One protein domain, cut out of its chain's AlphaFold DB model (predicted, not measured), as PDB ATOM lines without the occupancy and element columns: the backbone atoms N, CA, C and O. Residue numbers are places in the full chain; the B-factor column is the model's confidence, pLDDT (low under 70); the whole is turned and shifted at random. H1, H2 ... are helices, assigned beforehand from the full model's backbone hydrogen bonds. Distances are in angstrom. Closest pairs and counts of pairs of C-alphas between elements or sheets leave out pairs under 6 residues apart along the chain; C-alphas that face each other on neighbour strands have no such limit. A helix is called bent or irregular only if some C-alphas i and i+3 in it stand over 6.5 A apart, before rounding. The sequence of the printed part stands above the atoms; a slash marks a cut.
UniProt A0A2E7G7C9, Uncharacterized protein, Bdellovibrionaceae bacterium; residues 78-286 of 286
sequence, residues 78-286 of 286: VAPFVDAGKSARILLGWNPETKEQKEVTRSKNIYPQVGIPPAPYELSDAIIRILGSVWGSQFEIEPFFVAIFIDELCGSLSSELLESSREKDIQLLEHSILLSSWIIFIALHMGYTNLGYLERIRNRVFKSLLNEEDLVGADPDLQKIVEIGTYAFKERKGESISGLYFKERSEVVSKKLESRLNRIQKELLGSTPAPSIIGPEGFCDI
ATOM      1  N   VAL A  78     191.070 173.834 174.931       89.88
ATOM      2  CA  VAL A  78     189.902 174.669 174.605       89.88
ATOM      3  C   VAL A  78     188.684 174.329 175.475       89.88
ATOM      4  O   VAL A  78     187.858 175.205 175.739       89.88
ATOM      5  N   ALA A  79     188.581 173.088 175.963       89.94
ATOM      6  CA  ALA A  79     187.427 172.604 176.724       89.94
ATOM      7  C   ALA A  79     187.017 173.503 177.915       89.94
ATOM      8  O   ALA A  79     185.830 173.820 178.008       89.94
ATOM      9  N   PRO A  80     187.940 174.032 178.750       90.38
ATOM     10  CA  PRO A  80     187.562 174.920 179.852       90.38
ATOM     11  C   PRO A  80     186.814 176.183 179.400       90.38
ATOM     12  O   PRO A  80     185.880 176.624 180.064       90.38
ATOM     13  N   PHE A  81     187.179 176.748 178.245       94.00
ATOM     14  CA  PHE A  81     186.527 177.938 177.690       94.00
ATOM     15  C   PHE A  81     185.143 177.614 177.133       94.00
ATOM     16  O   PHE A  81     184.213 178.404 177.296       94.00
ATOM     17  N   VAL A  82     184.998 176.438 176.517       94.06
ATOM     18  CA  VAL A  82     183.707 175.936 176.035       94.06
ATOM     19  C   VAL A  82     182.745 175.733 177.204       94.06
ATOM     20  O   VAL A  82     181.616 176.226 177.179       94.06
ATOM     21  N   ASP A  83     183.200 175.049 178.251       94.50
ATOM     22  CA  ASP A  83     182.385 174.739 179.425       94.50
ATOM     23  C   ASP A  83     182.020 176.002 180.209       94.50
ATOM     24  O   ASP A  83     180.869 176.163 180.628       94.50
ATOM     25  N   ALA A  84     182.960 176.944 180.344       95.00
ATOM     26  CA  ALA A  84     182.698 178.251 180.934       95.00
ATOM     27  C   ALA A  84     181.659 179.041 180.120       95.00
ATOM     28  O   ALA A  84     180.725 179.598 180.701       95.00
ATOM     29  N   GLY A  85     181.769 179.056 178.788       96.94
ATOM     30  CA  GLY A  85     180.826 179.749 177.904       96.94
ATOM     31  C   GLY A  85     179.415 179.169 177.995       96.94
ATOM     32  O   GLY A  85     178.447 179.909 178.190       96.94
ATOM     33  N   LYS A  86     179.293 177.835 177.974       96.38
ATOM     34  CA  LYS A  86     178.019 177.124 178.181       96.38
ATOM     35  C   LYS A  86     177.425 177.398 179.557       96.38
ATOM     36  O   LYS A  86     176.232 177.675 179.663       96.38
ATOM     37  N   SER A  87     178.246 177.361 180.604       96.06
ATOM     38  CA  SER A  87     177.811 177.643 181.977       96.06
ATOM     39  C   SER A  87     177.286 179.070 182.109       96.06
ATOM     40  O   SER A  87     176.207 179.283 182.662       96.06
ATOM     41  N   ALA A  88     177.999 180.044 181.535       96.44
ATOM     42  CA  ALA A  88     177.555 181.430 181.491       96.44
ATOM     43  C   ALA A  88     176.247 181.572 180.697       96.44
ATOM     44  O   ALA A  88     175.327 182.233 181.170       96.44
ATOM     45  N   ARG A  89     176.103 180.903 179.546       96.38
ATOM     46  CA  ARG A  89     174.853 180.918 178.767       96.38
ATOM     47  C   ARG A  89     173.671 180.372 179.551       96.38
ATOM     48  O   ARG A  89     172.615 180.994 179.546       96.38
ATOM     49  N   ILE A  90     173.835 179.220 180.199       93.69
ATOM     50  CA  ILE A  90     172.781 178.598 181.011       93.69
ATOM     51  C   ILE A  90     172.366 179.553 182.127       93.69
ATOM     52  O   ILE A  90     171.176 179.781 182.323       93.69
ATOM     53  N   LEU A  91     173.343 180.147 182.812       92.88
ATOM     54  CA  LEU A  91     173.107 181.082 183.903       92.88
ATOM     55  C   LEU A  91     172.384 182.358 183.434       92.88
ATOM     56  O   LEU A  91     171.403 182.763 184.052       92.88
ATOM     57  N   LEU A  92     172.835 182.985 182.342       93.31
ATOM     58  CA  LEU A  92     172.239 184.222 181.816       93.31
ATOM     59  C   LEU A  92     170.922 183.995 181.062       93.31
ATOM     60  O   LEU A  92     170.112 184.913 180.942       93.31
ATOM     61  N   GLY A  93     170.725 182.796 180.517       89.94
ATOM     62  CA  GLY A  93     169.511 182.373 179.820       89.94
ATOM     63  C   GLY A  93     168.472 181.732 180.737       89.94
ATOM     64  O   GLY A  93     167.396 181.362 180.263       89.94
ATOM     65  N   TRP A  94     168.775 181.575 182.030       84.00
ATOM     66  CA  TRP A  94     167.856 180.979 182.986       84.00
ATOM     67  C   TRP A  94     166.604 181.851 183.125       84.00
ATOM     68  O   TRP A  94     166.670 183.032 183.467       84.00
ATOM     69  N   ASN A  95     165.452 181.246 182.847       76.00
ATOM     70  CA  ASN A  95     164.152 181.870 182.997       76.00
ATOM     71  C   ASN A  95     163.280 180.963 183.879       76.00
ATOM     72  O   ASN A  95     162.951 179.854 183.447       76.00
ATOM     73  N   PRO A  96     162.904 181.403 185.092       65.25
ATOM     74  CA  PRO A  96     162.091 180.602 186.000       65.25
ATOM     75  C   PRO A  96     160.672 180.369 185.469       65.25
ATOM     76  O   PRO A  96     160.000 179.452 185.928       65.25
ATOM     77  N   GLU A  97     160.205 181.149 184.488       61.09
ATOM     78  CA  GLU A  97     158.894 180.966 183.867       61.09
ATOM     79  C   GLU A  97     158.947 180.001 182.669       61.09
ATOM     80  O   GLU A  97     158.796 180.406 181.512       61.09
ATOM     81  N   THR A  98     159.124 178.700 182.899       57.53
ATOM     82  CA  THR A  98     158.913 177.723 181.819       57.53
ATOM     83  C   THR A  98     157.418 177.550 181.527       57.53
ATOM     84  O   THR A  98     156.576 177.486 182.425       57.53
ATOM     85  N   LYS A  99     157.058 177.483 180.236       53.00
ATOM     86  CA  LYS A  99     155.665 177.363 179.755       53.00
ATOM     87  C   LYS A  99     154.904 176.176 180.370       53.00
ATOM     88  O   LYS A  99     153.707 176.301 180.604       53.00
ATOM     89  N   GLU A 100     155.591 175.087 180.713       52.19
ATOM     90  CA  GLU A 100     155.000 173.907 181.368       52.19
ATOM     91  C   GLU A 100     154.473 174.205 182.782       52.19
ATOM     92  O   GLU A 100     153.436 173.677 183.189       52.19
ATOM     93  N   GLN A 101     155.106 175.123 183.523       50.72
ATOM     94  CA  GLN A 101     154.607 175.524 184.841       50.72
ATOM     95  C   GLN A 101     153.332 176.374 184.737       50.72
ATOM     96  O   GLN A 101     152.495 176.320 185.638       50.72
ATOM     97  N   LYS A 102     153.105 177.096 183.631       51.09
ATOM     98  CA  LYS A 102     151.868 177.876 183.433       51.09
ATOM     99  C   LYS A 102     150.632 176.983 183.238       51.09
ATOM    100  O   LYS A 102     149.542 177.379 183.655       51.09
ATOM    101  N   GLU A 103     150.784 175.778 182.684       51.59
ATOM    102  CA  GLU A 103     149.673 174.831 182.474       51.59
ATOM    103  C   GLU A 103     149.382 173.954 183.704       51.59
ATOM    104  O   GLU A 103     148.218 173.744 184.059       51.59
ATOM    105  N   VAL A 104     150.414 173.511 184.433       52.50
ATOM    106  CA  VAL A 104     150.235 172.697 185.653       52.50
ATOM    107  C   VAL A 104     149.711 173.531 186.831       52.50
ATOM    108  O   VAL A 104     148.896 173.057 187.622       52.50
ATOM    109  N   THR A 105     150.107 174.803 186.935       50.94
ATOM    110  CA  THR A 105     149.678 175.676 188.045       50.94
ATOM    111  C   THR A 105     148.204 176.086 187.918       50.94
ATOM    112  O   THR A 105     147.496 176.165 188.922       50.94
ATOM    113  N   ARG A 106     147.688 176.259 186.688       51.88
ATOM    114  CA  ARG A 106     146.262 176.568 186.448       51.88
ATOM    115  C   ARG A 106     145.314 175.427 186.818       51.88
ATOM    116  O   ARG A 106     144.153 175.691 187.109       51.88
ATOM    117  N   SER A 107     145.786 174.183 186.810       54.75
ATOM    118  CA  SER A 107     144.949 172.999 187.032       54.75
ATOM    119  C   SER A 107     144.919 172.504 188.484       54.75
ATOM    120  O   SER A 107     144.085 171.658 188.797       54.75
ATOM    121  N   LYS A 108     145.780 173.011 189.388       54.94
ATOM    122  CA  LYS A 108     145.932 172.436 190.744       54.94
ATOM    123  C   LYS A 108     145.791 173.376 191.950       54.94
ATOM    124  O   LYS A 108     145.925 172.882 193.063       54.94
ATOM    125  N   ASN A 109     145.500 174.677 191.809       52.41
ATOM    126  CA  ASN A 109     145.452 175.613 192.962       52.41
ATOM    127  C   ASN A 109     146.721 175.563 193.853       52.41
ATOM    128  O   ASN A 109     146.684 175.865 195.043       52.41
ATOM    129  N   ILE A 110     147.861 175.168 193.281       56.91
ATOM    130  CA  ILE A 110     149.157 175.186 193.960       56.91
ATOM    131  C   ILE A 110     149.749 176.561 193.673       56.91
ATOM    132  O   ILE A 110     149.876 176.930 192.507       56.91
ATOM    133  N   TYR A 111     150.084 177.331 194.711       51.16
ATOM    134  CA  TYR A 111     150.841 178.570 194.535       51.16
ATOM    135  C   TYR A 111     152.110 178.248 193.737       51.16
ATOM    136  O   TYR A 111     152.864 177.368 194.165       51.16
ATOM    137  N   PRO A 112     152.354 178.896 192.585       53.59
ATOM    138  CA  PRO A 112     153.554 178.615 191.823       53.59
ATOM    139  C   PRO A 112     154.748 178.950 192.712       53.59
ATOM    140  O   PRO A 112     154.875 180.082 193.184       53.59
ATOM    141  N   GLN A 113     155.629 177.976 192.947       54.56
ATOM    142  CA  GLN A 113     156.987 178.273 193.390       54.56
ATOM    143  C   GLN A 113     157.700 178.924 192.205       54.56
ATOM    144  O   GLN A 113     158.474 178.289 191.494       54.56
ATOM    145  N   VAL A 114     157.354 180.183 191.932       58.62
ATOM    146  CA  VAL A 114     158.075 181.009 190.973       58.62
ATOM    147  C   VAL A 114     159.461 181.173 191.573       58.62
ATOM    148  O   VAL A 114     159.607 181.802 192.622       58.62
ATOM    149  N   GLY A 115     160.465 180.550 190.957       65.19
ATOM    150  CA  GLY A 115     161.850 180.801 191.329       65.19
ATOM    151  C   GLY A 115     162.086 182.304 191.248       65.19
ATOM    152  O   GLY A 115     161.929 182.892 190.180       65.19
ATOM    153  N   ILE A 116     162.389 182.941 192.380       71.44
ATOM    154  CA  ILE A 116     162.719 184.366 192.397       71.44
ATOM    155  C   ILE A 116     163.998 184.515 191.576       71.44
ATOM    156  O   ILE A 116     164.964 183.794 191.852       71.44
ATOM    157  N   PRO A 117     164.026 185.386 190.554       77.12
ATOM    158  CA  PRO A 117     165.233 185.540 189.780       77.12
ATOM    159  C   PRO A 117     166.367 186.101 190.629       77.12
ATOM    160  O   PRO A 117     166.109 186.945 191.492       77.12
ATOM    161  N   PRO A 118     167.613 185.638 190.400       84.06
ATOM    162  CA  PRO A 118     168.755 186.135 191.145       84.06
ATOM    163  C   PRO A 118     168.858 187.643 190.953       84.06
ATOM    164  O   PRO A 118     168.590 188.177 189.868       84.06
ATOM    165  N   ALA A 119     169.260 188.342 192.007       87.19
ATOM    166  CA  ALA A 119     169.470 189.770 191.909       87.19
ATOM    167  C   ALA A 119     170.618 190.064 190.918       87.19
ATOM    168  O   ALA A 119     171.561 189.274 190.798       87.19
ATOM    169  N   PRO A 120     170.613 191.221 190.227       87.06
ATOM    170  CA  PRO A 120     171.630 191.533 189.218       87.06
ATOM    171  C   PRO A 120     173.080 191.435 189.722       87.06
ATOM    172  O   PRO A 120     173.977 191.065 188.964       87.06
ATOM    173  N   TYR A 121     173.321 191.741 191.002       88.38
ATOM    174  CA  TYR A 121     174.648 191.634 191.607       88.38
ATOM    175  C   TYR A 121     175.078 190.179 191.842       88.38
ATOM    176  O   TYR A 121     176.253 189.880 191.659       88.38
ATOM    177  N   GLU A 122     174.154 189.273 192.176       89.75
ATOM    178  CA  GLU A 122     174.429 187.836 192.341       89.75
ATOM    179  C   GLU A 122     174.764 187.205 190.994       89.75
ATOM    180  O   GLU A 122     175.742 186.470 190.864       89.75
ATOM    181  N   LEU A 123     173.998 187.570 189.962       91.06
ATOM    182  CA  LEU A 123     174.254 187.136 188.594       91.06
ATOM    183  C   LEU A 123     175.619 187.636 188.111       91.06
ATOM    184  O   LEU A 123     176.410 186.875 187.556       91.06
ATOM    185  N   SER A 124     175.929 188.909 188.371       90.75
ATOM    186  CA  SER A 124     177.243 189.457 188.053       90.75
ATOM    187  C   SER A 124     178.369 188.794 188.854       90.75
ATOM    188  O   SER A 124     179.471 188.691 188.319       90.75
ATOM    189  N   ASP A 125     178.143 188.389 190.106       90.75
ATOM    190  CA  ASP A 125     179.136 187.689 190.934       90.75
ATOM    191  C   ASP A 125     179.449 186.305 190.371       90.75
ATOM    192  O   ASP A 125     180.610 185.956 190.153       90.75
ATOM    193  N   ALA A 126     178.397 185.543 190.072       92.75
ATOM    194  CA  ALA A 126     178.500 184.214 189.495       92.75
ATOM    195  C   ALA A 126     179.218 184.246 188.136       92.75
ATOM    196  O   ALA A 126     180.098 183.423 187.886       92.75
ATOM    197  N   ILE A 127     178.934 185.249 187.298       94.44
ATOM    198  CA  ILE A 127     179.658 185.453 186.038       94.44
ATOM    199  C   ILE A 127     181.138 185.745 186.277       94.44
ATOM    200  O   ILE A 127     181.978 185.165 185.598       94.44
ATOM    201  N   ILE A 128     181.493 186.573 187.263       91.81
ATOM    202  CA  ILE A 128     182.903 186.843 187.580       91.81
ATOM    203  C   ILE A 128     183.641 185.578 188.027       91.81
ATOM    204  O   ILE A 128     184.804 185.402 187.669       91.81
ATOM    205  N   ARG A 129     182.976 184.661 188.737       91.44
ATOM    206  CA  ARG A 129     183.555 183.353 189.096       91.44
ATOM    207  C   ARG A 129     183.832 182.489 187.870       91.44
ATOM    208  O   ARG A 129     184.912 181.912 187.773       91.44
ATOM    209  N   ILE A 130     182.897 182.449 186.921       93.00
ATOM    210  CA  ILE A 130     183.080 181.743 185.644       93.00
ATOM    211  C   ILE A 130     184.242 182.367 184.864       93.00
ATOM    212  O   ILE A 130     185.141 181.652 184.428       93.00
ATOM    213  N   LEU A 131     184.280 183.698 184.756       91.25
ATOM    214  CA  LEU A 131     185.366 184.415 184.086       91.25
ATOM    215  C   LEU A 131     186.717 184.164 184.763       91.25
ATOM    216  O   LEU A 131     187.724 184.028 184.081       91.25
ATOM    217  N   GLY A 132     186.751 184.047 186.091       87.75
ATOM    218  CA  GLY A 132     187.975 183.753 186.831       87.75
ATOM    219  C   GLY A 132     188.661 182.462 186.384       87.75
ATOM    220  O   GLY A 132     189.878 182.447 186.238       87.75
ATOM    221  N   SER A 133     187.883 181.422 186.069       85.25
ATOM    222  CA  SER A 133     188.424 180.131 185.616       85.25
ATOM    223  C   SER A 133     189.050 180.143 184.219       85.25
ATOM    224  O   SER A 133     189.790 179.216 183.893       85.25
ATOM    225  N   VAL A 134     188.772 181.160 183.394       88.56
ATOM    226  CA  VAL A 134     189.327 181.254 182.032       88.56
ATOM    227  C   VAL A 134     190.592 182.111 181.958       88.56
ATOM    228  O   VAL A 134     191.287 182.089 180.943       88.56
ATOM    229  N   TRP A 135     190.923 182.844 183.024       86.75
ATOM    230  CA  TRP A 135     192.213 183.517 183.149       86.75
ATOM    231  C   TRP A 135     193.297 182.503 183.524       86.75
ATOM    232  O   TRP A 135     193.124 181.713 184.454       86.75
ATOM    233  N   GLY A 136     194.438 182.533 182.830       79.25
ATOM    234  CA  GLY A 136     195.580 181.700 183.210       79.25
ATOM    235  C   GLY A 136     196.272 182.196 184.480       79.25
ATOM    236  O   GLY A 136     196.083 183.338 184.898       79.25
ATOM    237  N   SER A 137     197.133 181.365 185.069       75.62
ATOM    238  CA  SER A 137     197.833 181.665 186.332       75.62
ATOM    239  C   SER A 137     198.708 182.930 186.308       75.62
ATOM    240  O   SER A 137     198.958 183.525 187.353       75.62
ATOM    241  N   GLN A 138     199.140 183.377 185.126       78.94
ATOM    242  CA  GLN A 138     199.872 184.638 184.921       78.94
ATOM    243  C   GLN A 138     198.961 185.851 184.714       78.94
ATOM    244  O   GLN A 138     199.438 186.960 184.489       78.94
ATOM    245  N   PHE A 139     197.650 185.655 184.821       85.06
ATOM    246  CA  PHE A 139     196.647 186.674 184.569       85.06
ATOM    247  C   PHE A 139     196.667 187.207 183.131       85.06
ATOM    248  O   PHE A 139     196.475 188.396 182.869       85.06
ATOM    249  N   GLU A 140     196.889 186.286 182.197       88.19
ATOM    250  CA  GLU A 140     196.884 186.518 180.758       88.19
ATOM    251  C   GLU A 140     195.845 185.620 180.088       88.19
ATOM    252  O   GLU A 140     195.506 184.541 180.593       88.19
ATOM    253  N   ILE A 141     195.324 186.088 178.957       89.75
ATOM    254  CA  ILE A 141     194.380 185.345 178.127       89.75
ATOM    255  C   ILE A 141     194.581 185.716 176.659       89.75
ATOM    256  O   ILE A 141     194.730 186.893 176.322       89.75
ATOM    257  N   GLU A 142     194.566 184.726 175.766       90.25
ATOM    258  CA  GLU A 142     194.588 185.007 174.331       90.25
ATOM    259  C   GLU A 142     193.183 185.287 173.794       90.25
ATOM    260  O   GLU A 142     192.245 184.533 174.091       90.25
ATOM    261  N   PRO A 143     193.023 186.302 172.923       91.69
ATOM    262  CA  PRO A 143     191.739 186.616 172.302       91.69
ATOM    263  C   PRO A 143     191.094 185.440 171.556       91.69
ATOM    264  O   PRO A 143     189.872 185.370 171.447       91.69
ATOM    265  N   PHE A 144     191.900 184.496 171.067       92.75
ATOM    266  CA  PHE A 144     191.414 183.273 170.433       92.75
ATOM    267  C   PHE A 144     190.509 182.447 171.357       92.75
ATOM    268  O   PHE A 144     189.407 182.063 170.965       92.75
ATOM    269  N   PHE A 145     190.922 182.218 172.606       93.62
ATOM    270  CA  PHE A 145     190.109 181.466 173.564       93.62
ATOM    271  C   PHE A 145     188.884 182.239 174.028       93.62
ATOM    272  O   PHE A 145     187.834 181.653 174.297       93.62
ATOM    273  N   VAL A 146     188.991 183.565 174.060       94.81
ATOM    274  CA  VAL A 146     187.844 184.433 174.312       94.81
ATOM    275  C   VAL A 146     186.800 184.272 173.213       94.81
ATOM    276  O   VAL A 146     185.618 184.159 173.524       94.81
ATOM    277  N   ALA A 147     187.206 184.191 171.944       95.81
ATOM    278  CA  ALA A 147     186.272 183.943 170.848       95.81
ATOM    279  C   ALA A 147     185.508 182.624 171.012       95.81
ATOM    280  O   ALA A 147     184.303 182.592 170.770       95.81
ATOM    281  N   ILE A 148     186.167 181.570 171.501       95.44
ATOM    282  CA  ILE A 148     185.518 180.286 171.793       95.44
ATOM    283  C   ILE A 148     184.485 180.430 172.913       95.44
ATOM    284  O   ILE A 148     183.326 180.049 172.749       95.44
ATOM    285  N   PHE A 149     184.899 181.009 174.043       96.56
ATOM    286  CA  PHE A 149     184.020 181.244 175.188       96.56
ATOM    287  C   PHE A 149     182.773 182.044 174.780       96.56
ATOM    288  O   PHE A 149     181.650 181.695 175.151       96.56
ATOM    289  N   ILE A 150     182.954 183.098 173.979       97.38
ATOM    290  CA  ILE A 150     181.857 183.951 173.519       97.38
ATOM    291  C   ILE A 150     180.973 183.258 172.479       97.38
ATOM    292  O   ILE A 150     179.768 183.512 172.469       97.38
ATOM    293  N   ASP A 151     181.516 182.379 171.634       96.31
ATOM    294  CA  ASP A 151     180.691 181.606 170.701       96.31
ATOM    295  C   ASP A 151     179.741 180.652 171.427       96.31
ATOM    296  O   ASP A 151     178.562 180.560 171.088       96.31
ATOM    297  N   GLU A 152     180.217 180.003 172.488       96.50
ATOM    298  CA  GLU A 152     179.366 179.164 173.331       96.50
ATOM    299  C   GLU A 152     178.350 179.994 174.121       96.50
ATOM    300  O   GLU A 152     177.176 179.618 174.192       96.50
ATOM    301  N   LEU A 153     178.768 181.155 174.643       97.19
ATOM    302  CA  LEU A 153     177.901 182.075 175.379       97.19
ATOM    303  C   LEU A 153     176.748 182.609 174.517       97.19
ATOM    304  O   LEU A 153     175.581 182.406 174.844       97.19
ATOM    305  N   CYS A 154     177.081 183.305 173.430       96.56
ATOM    306  CA  CYS A 154     176.133 184.046 172.592       96.56
ATOM    307  C   CYS A 154     175.534 183.192 171.462       96.56
ATOM    308  O   CYS A 154     174.645 183.643 170.748       96.56
ATOM    309  N   GLY A 155     176.031 181.968 171.257       92.94
ATOM    310  CA  GLY A 155     175.734 181.188 170.058       92.94
ATOM    311  C   GLY A 155     176.461 181.711 168.822       92.94
ATOM    312  O   GLY A 155     177.097 182.765 168.839       92.94
ATOM    313  N   SER A 156     176.362 180.951 167.738       91.56
ATOM    314  CA  SER A 156     177.036 181.275 166.484       91.56
ATOM    315  C   SER A 156     176.404 182.481 165.791       91.56
ATOM    316  O   SER A 156     175.201 182.730 165.900       91.56
ATOM    317  N   LEU A 157     177.234 183.235 165.069       94.69
ATOM    318  CA  LEU A 157     176.766 184.278 164.154       94.69
ATOM    319  C   LEU A 157     175.887 183.651 163.057       94.69
ATOM    320  O   LEU A 157     176.006 182.458 162.771       94.69
ATOM    321  N   SER A 158     174.995 184.441 162.451       94.62
ATOM    322  CA  SER A 158     174.103 183.908 161.415       94.62
ATOM    323  C   SER A 158     174.895 183.426 160.196       94.62
ATOM    324  O   SER A 158     175.928 184.005 159.849       94.62
ATOM    325  N   SER A 159     174.411 182.369 159.542       95.06
ATOM    326  CA  SER A 159     175.065 181.778 158.371       95.06
ATOM    327  C   SER A 159     175.242 182.794 157.247       95.06
ATOM    328  O   SER A 159     176.322 182.868 156.673       95.06
ATOM    329  N   GLU A 160     174.244 183.647 156.998       94.81
ATOM    330  CA  GLU A 160     174.309 184.665 155.941       94.81
ATOM    331  C   GLU A 160     175.420 185.687 156.211       94.81
ATOM    332  O   GLU A 160     176.137 186.120 155.307       94.81
ATOM    333  N   LEU A 161     175.573 186.076 157.479       93.69
ATOM    334  CA  LEU A 161     176.599 187.019 157.894       93.69
ATOM    335  C   LEU A 161     177.990 186.391 157.779       93.69
ATOM    336  O   LEU A 161     178.913 187.039 157.296       93.69
ATOM    337  N   LEU A 162     178.143 185.130 158.179       95.25
ATOM    338  CA  LEU A 162     179.406 184.403 158.075       95.25
ATOM    339  C   LEU A 162     179.838 184.189 156.619       95.25
ATOM    340  O   LEU A 162     180.987 184.472 156.282       95.25
ATOM    341  N   GLU A 163     178.924 183.738 155.761       95.00
ATOM    342  CA  GLU A 163     179.179 183.508 154.334       95.00
ATOM    343  C   GLU A 163     179.620 184.788 153.628       95.00
ATOM    344  O   GLU A 163     180.725 184.842 153.087       95.00
ATOM    345  N   SER A 164     178.811 185.848 153.723       94.00
ATOM    346  CA  SER A 164     179.113 187.133 153.076       94.00
ATOM    347  C   SER A 164     180.435 187.744 153.553       94.00
ATOM    348  O   SER A 164     181.176 188.338 152.768       94.00
ATOM    349  N   SER A 165     180.776 187.564 154.830       94.19
ATOM    350  CA  SER A 165     182.041 188.050 155.391       94.19
ATOM    351  C   SER A 165     183.242 187.248 154.896       94.19
ATOM    352  O   SER A 165     184.272 187.833 154.563       94.19
ATOM    353  N   ARG A 166     183.110 185.915 154.822       94.12
ATOM    354  CA  ARG A 166     184.159 185.010 154.327       94.12
ATOM    355  C   ARG A 166     184.482 185.276 152.858       94.12
ATOM    356  O   ARG A 166     185.649 185.217 152.484       94.12
ATOM    357  N   GLU A 167     183.467 185.569 152.045       92.88
ATOM    358  CA  GLU A 167     183.634 185.922 150.629       92.88
ATOM    359  C   GLU A 167     184.319 187.275 150.431       92.88
ATOM    360  O   GLU A 167     185.070 187.447 149.471       92.88
ATOM    361  N   LYS A 168     184.081 188.228 151.341       93.25
ATOM    362  CA  LYS A 168     184.675 189.566 151.283       93.25
ATOM    363  C   LYS A 168     186.163 189.540 151.626       93.25
ATOM    364  O   LYS A 168     186.980 189.953 150.807       93.25
ATOM    365  N   ASP A 169     186.506 189.099 152.837       94.25
ATOM    366  CA  ASP A 169     187.888 189.030 153.322       94.25
ATOM    367  C   ASP A 169     187.987 188.133 154.571       94.25
ATOM    368  O   ASP A 169     187.451 188.446 155.636       94.25
ATOM    369  N   ILE A 170     188.724 187.025 154.452       91.81
ATOM    370  CA  ILE A 170     188.940 186.055 155.538       91.81
ATOM    371  C   ILE A 170     189.708 186.675 156.715       91.81
ATOM    372  O   ILE A 170     189.398 186.385 157.870       91.81
ATOM    373  N   GLN A 171     190.693 187.540 156.458       90.62
ATOM    374  CA  GLN A 171     191.469 188.169 157.531       90.62
ATOM    375  C   GLN A 171     190.611 189.167 158.305       90.62
ATOM    376  O   GLN A 171     190.671 189.213 159.536       90.62
ATOM    377  N   LEU A 172     189.784 189.935 157.592       91.94
ATOM    378  CA  LEU A 172     188.841 190.859 158.216       91.94
ATOM    379  C   LEU A 172     187.768 190.109 159.014       91.94
ATOM    380  O   LEU A 172     187.414 190.544 160.111       91.94
ATOM    381  N   LEU A 173     187.291 188.968 158.508       94.00
ATOM    382  CA  LEU A 173     186.402 188.061 159.234       94.00
ATOM    383  C   LEU A 173     187.046 187.594 160.548       94.00
ATOM    384  O   LEU A 173     186.463 187.813 161.610       94.00
ATOM    385  N   GLU A 174     188.247 187.006 160.504       92.75
ATOM    386  CA  GLU A 174     188.971 186.548 161.702       92.75
ATOM    387  C   GLU A 174     189.148 187.686 162.717       92.75
ATOM    388  O   GLU A 174     188.842 187.533 163.903       92.75
ATOM    389  N   HIS A 175     189.598 188.852 162.247       91.81
ATOM    390  CA  HIS A 175     189.780 190.036 163.082       91.81
ATOM    391  C   HIS A 175     188.468 190.471 163.745       91.81
ATOM    392  O   HIS A 175     188.429 190.731 164.950       91.81
ATOM    393  N   SER A 176     187.378 190.490 162.978       93.31
ATOM    394  CA  SER A 176     186.052 190.876 163.461       93.31
ATOM    395  C   SER A 176     185.508 189.880 164.486       93.31
ATOM    396  O   SER A 176     184.923 190.304 165.486       93.31
ATOM    397  N   ILE A 177     185.731 188.570 164.306       95.25
ATOM    398  CA  ILE A 177     185.372 187.537 165.295       95.25
ATOM    399  C   ILE A 177     186.098 187.803 166.613       95.25
ATOM    400  O   ILE A 177     185.461 187.879 167.667       95.25
ATOM    401  N   LEU A 178     187.421 187.955 166.556       94.25
ATOM    402  CA  LEU A 178     188.263 188.114 167.739       94.25
ATOM    403  C   LEU A 178     187.922 189.393 168.505       94.25
ATOM    404  O   LEU A 178     187.673 189.342 169.710       94.25
ATOM    405  N   LEU A 179     187.850 190.527 167.806       92.56
ATOM    406  CA  LEU A 179     187.609 191.819 168.439       92.56
ATOM    407  C   LEU A 179     186.175 191.943 168.968       92.56
ATOM    408  O   LEU A 179     185.979 192.384 170.101       92.56
ATOM    409  N   SER A 180     185.166 191.502 168.206       95.06
ATOM    410  CA  SER A 180     183.781 191.506 168.704       95.06
ATOM    411  C   SER A 180     183.623 190.612 169.934       95.06
ATOM    412  O   SER A 180     182.950 191.000 170.887       95.06
ATOM    413  N   SER A 181     184.297 189.460 169.969       96.00
ATOM    414  CA  SER A 181     184.287 188.571 171.132       96.00
ATOM    415  C   SER A 181     184.995 189.196 172.331       96.00
ATOM    416  O   SER A 181     184.462 189.191 173.439       96.00
ATOM    417  N   TRP A 182     186.153 189.819 172.112       94.31
ATOM    418  CA  TRP A 182     186.882 190.535 173.157       94.31
ATOM    419  C   TRP A 182     186.045 191.654 173.794       94.31
ATOM    420  O   TRP A 182     186.006 191.795 175.016       94.31
ATOM    421  N   ILE A 183     185.290 192.397 172.986       93.75
ATOM    422  CA  ILE A 183     184.386 193.449 173.466       93.75
ATOM    423  C   ILE A 183     183.278 192.879 174.363       93.75
ATOM    424  O   ILE A 183     183.005 193.442 175.425       93.75
ATOM    425  N   ILE A 184     182.673 191.741 174.002       96.00
ATOM    426  CA  ILE A 184     181.680 191.078 174.866       96.00
ATOM    427  C   ILE A 184     182.313 190.572 176.158       96.00
ATOM    428  O   ILE A 184     181.721 190.704 177.229       96.00
ATOM    429  N   PHE A 185     183.529 190.040 176.086       95.06
ATOM    430  CA  PHE A 185     184.255 189.588 177.264       95.06
ATOM    431  C   PHE A 185     184.513 190.730 178.252       95.06
ATOM    432  O   PHE A 185     184.268 190.576 179.452       95.06
ATOM    433  N   ILE A 186     184.911 191.907 177.760       92.75
ATOM    434  CA  ILE A 186     185.033 193.117 178.582       92.75
ATOM    435  C   ILE A 186     183.662 193.549 179.121       92.75
ATOM    436  O   ILE A 186     183.548 193.883 180.300       92.75
ATOM    437  N   ALA A 187     182.598 193.502 178.313       93.44
ATOM    438  CA  ALA A 187     181.250 193.846 178.768       93.44
ATOM    439  C   ALA A 187     180.772 192.939 179.924       93.44
ATOM    440  O   ALA A 187     180.225 193.429 180.914       93.44
ATOM    441  N   LEU A 188     181.052 191.636 179.876       94.38
ATOM    442  CA  LEU A 188     180.764 190.727 180.994       94.38
ATOM    443  C   LEU A 188     181.539 191.122 182.253       94.38
ATOM    444  O   LEU A 188     180.957 191.205 183.339       94.38
ATOM    445  N   HIS A 189     182.828 191.453 182.112       91.81
ATOM    446  CA  HIS A 189     183.605 192.000 183.224       91.81
ATOM    447  C   HIS A 189     182.995 193.304 183.733       91.81
ATOM    448  O   HIS A 189     182.994 193.534 184.932       91.81
ATOM    449  N   MET A 190     182.377 194.121 182.888       90.25
ATOM    450  CA  MET A 190     181.676 195.338 183.305       90.25
ATOM    451  C   MET A 190     180.309 195.088 183.959       90.25
ATOM    452  O   MET A 190     179.712 196.018 184.508       90.25
ATOM    453  N   GLY A 191     179.848 193.836 184.008       90.75
ATOM    454  CA  GLY A 191     178.603 193.435 184.661       90.75
ATOM    455  C   GLY A 191     177.384 193.456 183.743       90.75
ATOM    456  O   GLY A 191     176.264 193.403 184.242       90.75
ATOM    457  N   TYR A 192     177.577 193.519 182.425       92.19
ATOM    458  CA  TYR A 192     176.487 193.305 181.480       92.19
ATOM    459  C   TYR A 192     176.126 191.816 181.462       92.19
ATOM    460  O   TYR A 192     176.920 190.990 181.028       92.19
ATOM    461  N   THR A 193     174.932 191.470 181.945       92.88
ATOM    462  CA  THR A 193     174.484 190.074 182.133       92.88
ATOM    463  C   THR A 193     173.223 189.718 181.341       92.88
ATOM    464  O   THR A 193     172.708 188.611 181.445       92.88
ATOM    465  N   ASN A 194     172.702 190.625 180.512       92.94
ATOM    466  CA  ASN A 194     171.563 190.319 179.650       92.94
ATOM    467  C   ASN A 194     172.041 189.633 178.358       92.94
ATOM    468  O   ASN A 194     172.606 190.298 177.490       92.94
ATOM    469  N   LEU A 195     171.788 188.328 178.218       94.44
ATOM    470  CA  LEU A 195     172.273 187.527 177.086       94.44
ATOM    471  C   LEU A 195     171.864 188.106 175.722       94.44
ATOM    472  O   LEU A 195     172.720 188.361 174.881       94.44
ATOM    473  N   GLY A 196     170.580 188.418 175.530       94.25
ATOM    474  CA  GLY A 196     170.100 188.975 174.260       94.25
ATOM    475  C   GLY A 196     170.699 190.348 173.930       94.25
ATOM    476  O   GLY A 196     170.850 190.703 172.763       94.25
ATOM    477  N   TYR A 197     171.056 191.149 174.937       93.06
ATOM    478  CA  TYR A 197     171.780 192.405 174.734       93.06
ATOM    479  C   TYR A 197     173.234 192.162 174.310       93.06
ATOM    480  O   TYR A 197     173.690 192.796 173.359       93.06
ATOM    481  N   LEU A 198     173.933 191.215 174.947       95.06
ATOM    482  CA  LEU A 198     175.298 190.822 174.572       95.06
ATOM    483  C   LEU A 198     175.354 190.279 173.136       95.06
ATOM    484  O   LEU A 198     176.219 190.681 172.359       95.06
ATOM    485  N   GLU A 199     174.389 189.444 172.745       95.44
ATOM    486  CA  GLU A 199     174.244 188.941 171.373       95.44
ATOM    487  C   GLU A 199     174.063 190.086 170.364       95.44
ATOM    488  O   GLU A 199     174.728 190.114 169.323       95.44
ATOM    489  N   ARG A 200     173.207 191.071 170.674       92.94
ATOM    490  CA  ARG A 200     173.010 192.251 169.813       92.94
ATOM    491  C   ARG A 200     174.273 193.094 169.693       92.94
ATOM    492  O   ARG A 200     174.587 193.527 168.585       92.94
ATOM    493  N   ILE A 201     175.001 193.313 170.790       92.62
ATOM    494  CA  ILE A 201     176.283 194.031 170.749       92.62
ATOM    495  C   ILE A 201     177.275 193.273 169.873       92.62
ATOM    496  O   ILE A 201     177.876 193.892 169.000       92.62
ATOM    497  N   ARG A 202     177.420 191.951 170.057       95.12
ATOM    498  CA  ARG A 202     178.385 191.137 169.303       95.12
ATOM    499  C   ARG A 202     178.136 191.283 167.810       95.12
ATOM    500  O   ARG A 202     179.050 191.624 167.070       95.12
ATOM    501  N   ASN A 203     176.882 191.099 167.397       94.19
ATOM    502  CA  ASN A 203     176.467 191.227 166.004       94.19
ATOM    503  C   ASN A 203     176.681 192.644 165.459       94.19
ATOM    504  O   ASN A 203     177.136 192.798 164.328       94.19
ATOM    505  N   ARG A 204     176.364 193.678 166.245       91.88
ATOM    506  CA  ARG A 204     176.553 195.075 165.839       91.88
ATOM    507  C   ARG A 204     178.030 195.394 165.634       91.88
ATOM    508  O   ARG A 204     178.394 195.863 164.567       91.88
ATOM    509  N   VAL A 205     178.865 195.100 166.628       92.38
ATOM    510  CA  VAL A 205     180.315 195.328 166.576       92.38
ATOM    511  C   VAL A 205     180.936 194.560 165.416       92.38
ATOM    512  O   VAL A 205     181.683 195.138 164.640       92.38
ATOM    513  N   PHE A 206     180.581 193.286 165.255       94.38
ATOM    514  CA  PHE A 206     181.062 192.464 164.151       94.38
ATOM    515  C   PHE A 206     180.734 193.082 162.780       94.38
ATOM    516  O   PHE A 206     181.622 193.226 161.947       94.38
ATOM    517  N   LYS A 207     179.484 193.515 162.562       93.31
ATOM    518  CA  LYS A 207     179.066 194.172 161.310       93.31
ATOM    519  C   LYS A 207     179.767 195.510 161.083       93.31
ATOM    520  O   LYS A 207     180.223 195.769 159.976       93.31
ATOM    521  N   SER A 208     179.881 196.332 162.123       90.81
ATOM    522  CA  SER A 208     180.566 197.622 162.035       90.81
ATOM    523  C   SER A 208     182.037 197.458 161.655       90.81
ATOM    524  O   SER A 208     182.520 198.179 160.790       90.81
ATOM    525  N   LEU A 209     182.729 196.461 162.218       89.94
ATOM    526  CA  LEU A 209     184.119 196.158 161.860       89.94
ATOM    527  C   LEU A 209     184.264 195.702 160.403       89.94
ATOM    528  O   LEU A 209     185.208 196.106 159.733       89.94
ATOM    529  N   LEU A 210     183.318 194.910 159.895       89.50
ATOM    530  CA  LEU A 210     183.330 194.460 158.501       89.50
ATOM    531  C   LEU A 210     183.063 195.573 157.493       89.50
ATOM    532  O   LEU A 210     183.565 195.513 156.369       89.50
ATOM    533  N   ASN A 211     182.228 196.542 157.859       88.38
ATOM    534  CA  ASN A 211     181.835 197.643 156.984       88.38
ATOM    535  C   ASN A 211     182.684 198.905 157.179       88.38
ATOM    536  O   ASN A 211     182.451 199.881 156.475       88.38
ATOM    537  N   GLU A 212     183.640 198.885 158.113       81.31
ATOM    538  CA  GLU A 212     184.396 200.070 158.546       81.31
ATOM    539  C   GLU A 212     183.474 201.216 159.007       81.31
ATOM    540  O   GLU A 212     183.770 202.397 158.846       81.31
ATOM    541  N   GLU A 213     182.327 200.858 159.586       84.25
ATOM    542  CA  GLU A 213     181.352 201.812 160.100       84.25
ATOM    543  C   GLU A 213     181.674 202.180 161.548       84.25
ATOM    544  O   GLU A 213     181.924 201.316 162.395       84.25
ATOM    545  N   ASP A 214     181.579 203.470 161.861       74.88
ATOM    546  CA  ASP A 214     181.648 203.931 163.238       74.88
ATOM    547  C   ASP A 214     180.482 203.358 164.055       74.88
ATOM    548  O   ASP A 214     179.322 203.324 163.631       74.88
ATOM    549  N   LEU A 215     180.765 202.974 165.299       73.12
ATOM    550  CA  LEU A 215     179.760 202.510 166.259       73.12
ATOM    551  C   LEU A 215     178.939 203.682 166.845       73.12
ATOM    552  O   LEU A 215     178.722 203.769 168.055       73.12
ATOM    553  N   VAL A 216     178.458 204.589 165.986       54.38
ATOM    554  CA  VAL A 216     177.723 205.811 166.356       54.38
ATOM    555  C   VAL A 216     176.400 205.458 167.041       54.38
ATOM    556  O   VAL A 216     175.593 204.687 166.518       54.38
ATOM    557  N   GLY A 217     176.149 206.023 168.226       59.47
ATOM    558  CA  GLY A 217     174.895 205.834 168.972       59.47
ATOM    559  C   GLY A 217     174.867 204.601 169.883       59.47
ATOM    560  O   GLY A 217     173.802 204.038 170.140       59.47
ATOM    561  N   ALA A 218     176.028 204.123 170.326       62.19
ATOM    562  CA  ALA A 218     176.125 203.199 171.451       62.19
ATOM    563  C   ALA A 218     175.941 203.936 172.794       62.19
ATOM    564  O   ALA A 218     176.182 205.137 172.894       62.19
ATOM    565  N   ASP A 219     175.519 203.203 173.828       75.25
ATOM    566  CA  ASP A 219     175.638 203.619 175.234       75.25
ATOM    567  C   ASP A 219     177.068 204.161 175.488       75.25
ATOM    568  O   ASP A 219     178.020 203.495 175.067       75.25
ATOM    569  N   PRO A 220     177.261 205.335 176.129       80.38
ATOM    570  CA  PRO A 220     178.589 205.887 176.409       80.38
ATOM    571  C   PRO A 220     179.548 204.902 177.090       80.38
ATOM    572  O   PRO A 220     180.756 204.946 176.843       80.38
ATOM    573  N   ASP A 221     179.032 203.999 177.926       79.38
ATOM    574  CA  ASP A 221     179.851 202.964 178.561       79.38
ATOM    575  C   ASP A 221     180.247 201.863 177.567       79.38
ATOM    576  O   ASP A 221     181.394 201.414 177.571       79.38
ATOM    577  N   LEU A 222     179.349 201.484 176.652       82.75
ATOM    578  CA  LEU A 222     179.659 200.555 175.565       82.75
ATOM    579  C   LEU A 222     180.691 201.147 174.599       82.75
ATOM    580  O   LEU A 222     181.601 200.436 174.180       82.75
ATOM    581  N   GLN A 223     180.589 202.435 174.275       86.12
ATOM    582  CA  GLN A 223     181.571 203.104 173.426       86.12
ATOM    583  C   GLN A 223     182.971 203.047 174.054       86.12
ATOM    584  O   GLN A 223     183.923 202.635 173.395       86.12
ATOM    585  N   LYS A 224     183.089 203.330 175.355       86.44
ATOM    586  CA  LYS A 224     184.363 203.194 176.080       86.44
ATOM    587  C   LYS A 224     184.874 201.754 176.111       86.44
ATOM    588  O   LYS A 224     186.074 201.532 175.983       86.44
ATOM    589  N   ILE A 225     183.989 200.768 176.275       88.00
ATOM    590  CA  ILE A 225     184.359 199.343 176.217       88.00
ATOM    591  C   ILE A 225     184.934 198.992 174.840       88.00
ATOM    592  O   ILE A 225     185.958 198.316 174.760       88.00
ATOM    593  N   VAL A 226     184.299 199.465 173.767       88.12
ATOM    594  CA  VAL A 226     184.766 199.275 172.389       88.12
ATOM    595  C   VAL A 226     186.122 199.943 172.179       88.12
ATOM    596  O   VAL A 226     187.022 199.311 171.631       88.12
ATOM    597  N   GLU A 227     186.293 201.188 172.627       87.38
ATOM    598  CA  GLU A 227     187.550 201.937 172.511       87.38
ATOM    599  C   GLU A 227     188.700 201.212 173.224       87.38
ATOM    600  O   GLU A 227     189.740 200.945 172.616       87.38
ATOM    601  N   ILE A 228     188.488 200.817 174.483       85.00
ATOM    602  CA  ILE A 228     189.471 200.075 175.282       85.00
ATOM    603  C   ILE A 228     189.771 198.715 174.640       85.00
ATOM    604  O   ILE A 228     190.936 198.351 174.489       85.00
ATOM    605  N   GLY A 229     188.737 197.969 174.241       85.44
ATOM    606  CA  GLY A 229     188.891 196.655 173.619       85.44
ATOM    607  C   GLY A 229     189.660 196.723 172.303       85.44
ATOM    608  O   GLY A 229     190.573 195.930 172.082       85.44
ATOM    609  N   THR A 230     189.347 197.712 171.467       86.25
ATOM    610  CA  THR A 230     190.017 197.943 170.181       86.25
ATOM    611  C   THR A 230     191.473 198.331 170.378       86.25
ATOM    612  O   THR A 230     192.339 197.797 169.688       86.25
ATOM    613  N   TYR A 231     191.765 199.230 171.320       84.88
ATOM    614  CA  TYR A 231     193.140 199.632 171.597       84.88
ATOM    615  C   TYR A 231     193.963 198.453 172.123       84.88
ATOM    616  O   TYR A 231     195.015 198.165 171.560       84.88
ATOM    617  N   ALA A 232     193.462 197.735 173.137       82.25
ATOM    618  CA  ALA A 232     194.148 196.580 173.717       82.25
ATOM    619  C   ALA A 232     194.474 195.523 172.650       82.25
ATOM    620  O   ALA A 232     195.586 195.000 172.591       82.25
ATOM    621  N   PHE A 233     193.511 195.248 171.769       81.38
ATOM    622  CA  PHE A 233     193.669 194.267 170.704       81.38
ATOM    623  C   PHE A 233     194.666 194.722 169.625       81.38
ATOM    624  O   PHE A 233     195.499 193.928 169.182       81.38
ATOM    625  N   LYS A 234     194.610 195.999 169.209       82.38
ATOM    626  CA  LYS A 234     195.522 196.572 168.203       82.38
ATOM    627  C   LYS A 234     196.959 196.653 168.706       82.38
ATOM    628  O   LYS A 234     197.870 196.275 167.976       82.38
ATOM    629  N   GLU A 235     197.160 197.119 169.935       82.38
ATOM    630  CA  GLU A 235     198.490 197.261 170.535       82.38
ATOM    631  C   GLU A 235     199.198 195.908 170.658       82.38
ATOM    632  O   GLU A 235     200.376 195.786 170.328       82.38
ATOM    633  N   ARG A 236     198.452 194.870 171.050       81.56
ATOM    634  CA  ARG A 236     198.966 193.504 171.194       81.56
ATOM    635  C   ARG A 236     198.989 192.706 169.896       81.56
ATOM    636  O   ARG A 236     199.412 191.562 169.917       81.56
ATOM    637  N   LYS A 237     198.518 193.257 168.772       80.06
ATOM    638  CA  LYS A 237     198.453 192.560 167.470       80.06
ATOM    639  C   LYS A 237     197.782 191.173 167.539       80.06
ATOM    640  O   LYS A 237     198.110 190.281 166.762       80.06
ATOM    641  N   GLY A 238     196.826 190.994 168.454       73.56
ATOM    642  CA  GLY A 238     196.146 189.714 168.683       73.56
ATOM    643  C   GLY A 238     196.899 188.697 169.556       73.56
ATOM    644  O   GLY A 238     196.427 187.570 169.680       73.56
ATOM    645  N   GLU A 239     198.025 189.075 170.167       84.56
ATOM    646  CA  GLU A 239     198.713 188.290 171.201       84.56
ATOM    647  C   GLU A 239     197.911 188.236 172.518       84.56
ATOM    648  O   GLU A 239     196.851 188.855 172.664       84.56
ATOM    649  N   SER A 240     198.446 187.500 173.498       85.62
ATOM    650  CA  SER A 240     197.929 187.463 174.868       85.62
ATOM    651  C   SER A 240     197.751 188.865 175.452       85.62
ATOM    652  O   SER A 240     198.638 189.719 175.380       85.62
ATOM    653  N   ILE A 241     196.600 189.088 176.083       86.31
ATOM    654  CA  ILE A 241     196.300 190.325 176.797       86.31
ATOM    655  C   ILE A 241     196.422 190.055 178.295       86.31
ATOM    656  O   ILE A 241     195.702 189.229 178.857       86.31
ATOM    657  N   SER A 242     197.336 190.774 178.947       86.81
ATOM    658  CA  SER A 242     197.481 190.746 180.401       86.81
ATOM    659  C   SER A 242     196.406 191.597 181.067       86.81
ATOM    660  O   SER A 242     196.173 192.736 180.661       86.81
ATOM    661  N   GLY A 243     195.807 191.106 182.151       82.06
ATOM    662  CA  GLY A 243     194.889 191.902 182.967       82.06
ATOM    663  C   GLY A 243     195.552 193.125 183.622       82.06
ATOM    664  O   GLY A 243     194.852 194.047 184.039       82.06
ATOM    665  N   LEU A 244     196.893 193.184 183.668       83.50
ATOM    666  CA  LEU A 244     197.644 194.373 184.094       83.50
ATOM    667  C   LEU A 244     197.443 195.569 183.159       83.50
ATOM    668  O   LEU A 244     197.495 196.704 183.622       83.50
ATOM    669  N   TYR A 245     197.121 195.316 181.888       83.62
ATOM    670  CA  TYR A 245     196.840 196.343 180.886       83.62
ATOM    671  C   TYR A 245     195.808 197.381 181.364       83.62
ATOM    672  O   TYR A 245     195.907 198.570 181.068       83.62
ATOM    673  N   PHE A 246     194.818 196.947 182.148       81.19
ATOM    674  CA  PHE A 246     193.758 197.826 182.639       81.19
ATOM    675  C   PHE A 246     194.142 198.617 183.897       81.19
ATOM    676  O   PHE A 246     193.466 199.594 184.206       81.19
ATOM    677  N   LYS A 247     195.209 198.226 184.614       76.50
ATOM    678  CA  LYS A 247     195.658 198.888 185.857       76.50
ATOM    679  C   LYS A 247     196.365 200.217 185.594       76.50
ATOM    680  O   LYS A 247     196.359 201.108 186.432       76.50
ATOM    681  N   GLU A 248     196.957 200.368 184.416       73.25
ATOM    682  CA  GLU A 248     197.738 201.554 184.040       73.25
ATOM    683  C   GLU A 248     196.860 202.708 183.522       73.25
ATOM    684  O   GLU A 248     197.352 203.756 183.103       73.25
ATOM    685  N   ARG A 249     195.536 202.531 183.558       78.81
ATOM    686  CA  ARG A 249     194.552 203.366 182.871       78.81
ATOM    687  C   ARG A 249     193.606 204.061 183.853       78.81
ATOM    688  O   ARG A 249     193.127 203.467 184.814       78.81
ATOM    689  N   SER A 250     193.321 205.345 183.623       76.06
ATOM    690  CA  SER A 250     192.604 206.198 184.591       76.06
ATOM    691  C   SER A 250     191.088 206.292 184.370       76.06
ATOM    692  O   SER A 250     190.379 206.835 185.229       76.06
ATOM    693  N   GLU A 251     190.570 205.767 183.255       81.75
ATOM    694  CA  GLU A 251     189.155 205.860 182.906       81.75
ATOM    695  C   GLU A 251     188.273 205.033 183.856       81.75
ATOM    696  O   GLU A 251     188.679 204.007 184.399       81.75
ATOM    697  N   VAL A 252     187.018 205.459 184.045       82.19
ATOM    698  CA  VAL A 252     186.059 204.803 184.962       82.19
ATOM    699  C   VAL A 252     185.858 203.320 184.626       82.19
ATOM    700  O   VAL A 252     185.798 202.483 185.527       82.19
ATOM    701  N   VAL A 253     185.790 202.993 183.333       82.69
ATOM    702  CA  VAL A 253     185.669 201.612 182.843       82.69
ATOM    703  C   VAL A 253     186.904 200.798 183.231       82.69
ATOM    704  O   VAL A 253     186.760 199.733 183.825       82.69
ATOM    705  N   SER A 254     188.103 201.337 183.002       84.06
ATOM    706  CA  SER A 254     189.380 200.717 183.374       84.06
ATOM    707  C   SER A 254     189.471 200.450 184.880       84.06
ATOM    708  O   SER A 254     189.777 199.331 185.277       84.06
ATOM    709  N   LYS A 255     189.070 201.407 185.730       85.81
ATOM    710  CA  LYS A 255     189.037 201.232 187.198       85.81
ATOM    711  C   LYS A 255     188.066 200.140 187.655       85.81
ATOM    712  O   LYS A 255     188.350 199.388 188.589       85.81
ATOM    713  N   LYS A 256     186.897 200.040 187.012       86.88
ATOM    714  CA  LYS A 256     185.913 198.989 187.321       86.88
ATOM    715  C   LYS A 256     186.410 197.612 186.876       86.88
ATOM    716  O   LYS A 256     186.236 196.647 187.625       86.88
ATOM    717  N   LEU A 257     187.046 197.528 185.705       86.19
ATOM    718  CA  LEU A 257     187.726 196.318 185.240       86.19
ATOM    719  C   LEU A 257     188.833 195.923 186.211       86.19
ATOM    720  O   LEU A 257     188.809 194.803 186.705       86.19
ATOM    721  N   GLU A 258     189.725 196.846 186.561       88.50
ATOM    722  CA  GLU A 258     190.804 196.629 187.525       88.50
ATOM    723  C   GLU A 258     190.281 196.062 188.850       88.50
ATOM    724  O   GLU A 258     190.793 195.054 189.328       88.50
ATOM    725  N   SER A 259     189.243 196.663 189.441       88.12
ATOM    726  CA  SER A 259     188.674 196.185 190.708       88.12
ATOM    727  C   SER A 259     188.218 194.722 190.626       88.12
ATOM    728  O   SER A 259     188.505 193.919 191.517       88.12
ATOM    729  N   ARG A 260     187.547 194.350 189.531       88.62
ATOM    730  CA  ARG A 260     187.059 192.983 189.308       88.62
ATOM    731  C   ARG A 260     188.181 192.009 188.975       88.62
ATOM    732  O   ARG A 260     188.180 190.882 189.462       88.62
ATOM    733  N   LEU A 261     189.154 192.465 188.203       87.00
ATOM    734  CA  LEU A 261     190.354 191.727 187.847       87.00
ATOM    735  C   LEU A 261     191.220 191.436 189.082       87.00
ATOM    736  O   LEU A 261     191.638 190.300 189.278       87.00
ATOM    737  N   ASN A 262     191.391 192.405 189.982       87.62
ATOM    738  CA  ASN A 262     192.071 192.208 191.265       87.62
ATOM    739  C   ASN A 262     191.360 191.165 192.136       87.62
ATOM    740  O   ASN A 262     192.010 190.370 192.815       87.62
ATOM    741  N   ARG A 263     190.024 191.133 192.101       86.62
ATOM    742  CA  ARG A 263     189.258 190.100 192.797       86.62
ATOM    743  C   ARG A 263     189.484 188.717 192.189       86.62
ATOM    744  O   ARG A 263     189.758 187.785 192.937       86.62
ATOM    745  N   ILE A 264     189.426 188.592 190.861       87.31
ATOM    746  CA  ILE A 264     189.759 187.338 190.167       87.31
ATOM    747  C   ILE A 264     191.163 186.875 190.566       87.31
ATOM    748  O   ILE A 264     191.337 185.731 190.976       87.31
ATOM    749  N   GLN A 265     192.134 187.789 190.530       85.25
ATOM    750  CA  GLN A 265     193.521 187.517 190.889       85.25
ATOM    751  C   GLN A 265     193.669 186.987 192.324       85.25
ATOM    752  O   GLN A 265     194.470 186.091 192.573       85.25
ATOM    753  N   LYS A 266     192.899 187.531 193.270       84.50
ATOM    754  CA  LYS A 266     192.983 187.172 194.691       84.50
ATOM    755  C   LYS A 266     192.229 185.887 195.043       84.50
ATOM    756  O   LYS A 266     192.659 185.167 195.940       84.50
ATOM    757  N   GLU A 267     191.087 185.640 194.408       83.81
ATOM    758  CA  GLU A 267     190.099 184.664 194.889       83.81
ATOM    759  C   GLU A 267     189.848 183.497 193.926       83.81
ATOM    760  O   GLU A 267     189.318 182.475 194.357       83.81
ATOM    761  N   LEU A 268     190.160 183.645 192.633       80.94
ATOM    762  CA  LEU A 268     189.592 182.792 191.580       80.94
ATOM    763  C   LEU A 268     190.610 182.284 190.548       80.94
ATOM    764  O   LEU A 268     190.217 181.543 189.649       80.94
ATOM    765  N   LEU A 269     191.885 182.675 190.643       73.88
ATOM    766  CA  LEU A 269     192.900 182.247 189.682       73.88
ATOM    767  C   LEU A 269     193.158 180.740 189.750       73.88
ATOM    768  O   LEU A 269     193.412 180.177 190.817       73.88
ATOM    769  N   GLY A 270     193.154 180.106 188.577       63.59
ATOM    770  CA  GLY A 270     193.616 178.735 188.414       63.59
ATOM    771  C   GLY A 270     195.130 178.614 188.610       63.59
ATOM    772  O   GLY A 270     195.892 179.555 188.390       63.59
ATOM    773  N   SER A 271     195.588 177.423 188.996       64.94
ATOM    774  CA  SER A 271     197.016 177.112 189.147       64.94
ATOM    775  C   SER A 271     197.726 176.830 187.817       64.94
ATOM    776  O   SER A 271     198.953 176.761 187.773       64.94
ATOM    777  N   THR A 272     196.976 176.637 186.731       72.31
ATOM    778  CA  THR A 272     197.506 176.281 185.411       72.31
ATOM    779  C   THR A 272     197.831 177.518 184.568       72.31
ATOM    780  O   THR A 272     197.049 178.473 184.566       72.31
ATOM    781  N   PRO A 273     198.961 177.523 183.834       75.50
ATOM    782  CA  PRO A 273     199.310 178.613 182.926       75.50
ATOM    783  C   PRO A 273     198.259 178.793 181.827       75.50
ATOM    784  O   PRO A 273     197.556 177.845 181.466       75.50
ATOM    785  N   ALA A 274     198.165 180.018 181.300       77.50
ATOM    786  CA  ALA A 274     197.300 180.305 180.163       77.50
ATOM    787  C   ALA A 274     197.743 179.444 178.967       77.50
ATOM    788  O   ALA A 274     198.943 179.365 178.685       77.50
ATOM    789  N   PRO A 275     196.815 178.785 178.260       83.25
ATOM    790  CA  PRO A 275     197.169 178.141 177.009       83.25
ATOM    791  C   PRO A 275     197.516 179.205 175.958       83.25
ATOM    792  O   PRO A 275     196.982 180.311 175.996       83.25
ATOM    793  N   SER A 276     198.402 178.857 175.021       86.19
ATOM    794  CA  SER A 276     198.834 179.750 173.944       86.19
ATOM    795  C   SER A 276     198.821 179.052 172.592       86.19
ATOM    796  O   SER A 276     199.358 177.949 172.468       86.19
ATOM    797  N   ILE A 277     198.206 179.669 171.578       85.19
ATOM    798  CA  ILE A 277     198.250 179.184 170.187       85.19
ATOM    799  C   ILE A 277     199.541 179.599 169.477       85.19
ATOM    800  O   ILE A 277     199.783 179.154 168.353       85.19
ATOM    801  N   ILE A 278     200.354 180.447 170.106       84.50
ATOM    802  CA  ILE A 278     201.633 180.948 169.607       84.50
ATOM    803  C   ILE A 278     202.772 180.174 170.292       84.50
ATOM    804  O   ILE A 278     202.635 179.642 171.389       84.50
ATOM    805  N   GLY A 279     203.929 180.083 169.635       82.62
ATOM    806  CA  GLY A 279     205.124 179.464 170.219       82.62
ATOM    807  C   GLY A 279     205.260 177.963 169.926       82.62
ATOM    808  O   GLY A 279     204.592 177.461 169.023       82.62
ATOM    809  N   PRO A 280     206.180 177.246 170.602       76.44
ATOM    810  CA  PRO A 280     206.594 175.891 170.214       76.44
ATOM    811  C   PRO A 280     205.487 174.831 170.280       76.44
ATOM    812  O   PRO A 280     205.470 173.920 169.459       76.44
ATOM    813  N   GLU A 281     204.563 174.961 171.234       76.75
ATOM    814  CA  GLU A 281     203.399 174.068 171.386       76.75
ATOM    815  C   GLU A 281     202.145 174.574 170.650       76.75
ATOM    816  O   GLU A 281     201.111 173.901 170.634       76.75
ATOM    817  N   GLY A 282     202.220 175.783 170.089       81.06
ATOM    818  CA  GLY A 282     201.140 176.449 169.377       81.06
ATOM    819  C   GLY A 282     201.078 176.076 167.893       81.06
ATOM    820  O   GLY A 282     201.935 175.374 167.355       81.06
ATOM    821  N   PHE A 283     200.057 176.575 167.198       85.25
ATOM    822  CA  PHE A 283     199.840 176.336 165.764       85.25
ATOM    823  C   PHE A 283     199.875 177.610 164.899       85.25
ATOM    824  O   PHE A 283     199.784 177.508 163.671       85.25
ATOM    825  N   CYS A 284     200.049 178.787 165.506       83.56
ATOM    826  CA  CYS A 284     200.151 180.081 164.830       83.56
ATOM    827  C   CYS A 284     201.559 180.695 164.937       83.56
ATOM    828  O   CYS A 284     202.263 180.519 165.933       83.56
ATOM    829  N   ASP A 285     201.938 181.445 163.901       78.31
ATOM    830  CA  ASP A 285     203.050 182.404 163.896       78.31
ATOM    831  C   ASP A 285     202.586 183.822 164.266       78.31
ATOM    832  O   ASP A 285     201.428 184.175 164.009       78.31
ATOM    833  N   ILE A 286     203.526 184.612 164.812       60.62
ATOM    834  CA  ILE A 286     203.446 186.079 164.954       60.62
ATOM    835  C   ILE A 286     203.754 186.732 163.604       60.62
ATOM    836  O   ILE A 286     204.761 186.324 162.977       60.62
TER     837      ILE A 286
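What this domain is: This is residues 78 to 286 of the 286 residues of an uncharacterized protein of Bdellovibrionaceae bacterium (UniProt A0A2E7G7C9). A compact body of crossed helices is built round one long helix, H6, with H4 packed on one side of it, H8 on another, and H7 folded back along it; H1 covers H4, H5 makes a corner at the first end of H6, and H3 and H10 meet near its last end. From this body a thin arm of two links and H2 reaches far out, and residues 106 to 111 stick out at its tip. The printed part has 209 residues with ten named helices, H1 to H10 in order along the chain, and no named strand; the class is all helix. The whole is compact, with a radius of gyration of the C-alphas of 18.7 A, and the C-alphas span 65 by 43 by 37 A, the arm making much of the length.

Where its parts are: H6, the longest helix, holds residues 170 to 189 and measures 28.8 A from C-alpha 170 at (188.940, 186.055, 155.538) to C-alpha 189 at (183.605, 192.000, 183.224). H7, residues 195 to 211, measures 24.5 A; H10, residues 252 to 267, 22.8 A; H8, residues 220 to 235, 22.5 A. H1, residues 78 to 92, measures 21.3 A and begins at C-alpha 78 at (189.902, 174.669, 174.605). H3 is residues 120 to 132, H4 residues 143 to 154, H5 residues 159 to 168, and H2 residues 99 to 108. H9, residues 243 to 246, is neither bent nor irregular, but only just: C-alphas 243 and 246 are 6.0 A apart.

How they stand to each other: H6 is the hub, touching six helices. H7 forms a helical hairpin with it, opposite ways at a shallow tilt of 34 degrees, only just short of steep; the closest C-alphas, of Ser 176 and Phe 206, are 5.3 A apart. H4 touches residues 177 to 185 of H6, only just about perpendicular at 70.0 degrees, with the C-alphas of Ala 147 and Ser 181 closest at 5.0 A. H8 touches residues 179 to 187 of H6 at a steep tilt of 52 degrees, closest at Ile 183 and Gly 229, whose C-alphas are 5.5 A apart. H5 touches H6 at residues 172 to 173 alone, with the C-alphas of Ser 165 and Leu 173 closest at 5.8 A. H3 touches H6 at residues 188 to 189 alone; the closest C-alphas, of Ile 128 and His 189, are 6.8 A apart. H10 and H6 only just touch, with 3 pairs of C-alphas within 8 A, the closest being His 189 and Leu 257 at 6.3 A. Farther out, H1 touches H4, the C-alphas of Gly 85 and Phe 149 being closest at 4.5 A, and is apart from H6. H9 touches H10, closest at the C-alphas of Phe 246 and Ser 254, 5.3 A. H2 touches no helix. Residues 140 to 141 pair with residues 241 to 242, antiparallel. Every O i to N i+4 pair is within hydrogen-bond range in H1, H3, H4, H5, H6, H7, H8 and H10; H2 has 2 of 6, and 3 of 7 O i to N i+3 pairs, and H9 is too short for an O i to N i+4 pair.

The domain as a whole: The two C-alphas farthest apart, of Asn 109 and Ile 286, are 65.2 A apart. The printed part has no cut. The link from H2 to H3, 11 residues, is long. Residues 268 to 286, with no named element, run to the chain's last residue. The mean pLDDT of the printed part is 84.3; it is under 70 at residues 96 to 115, 216 to 218, 270 to 271 and 286.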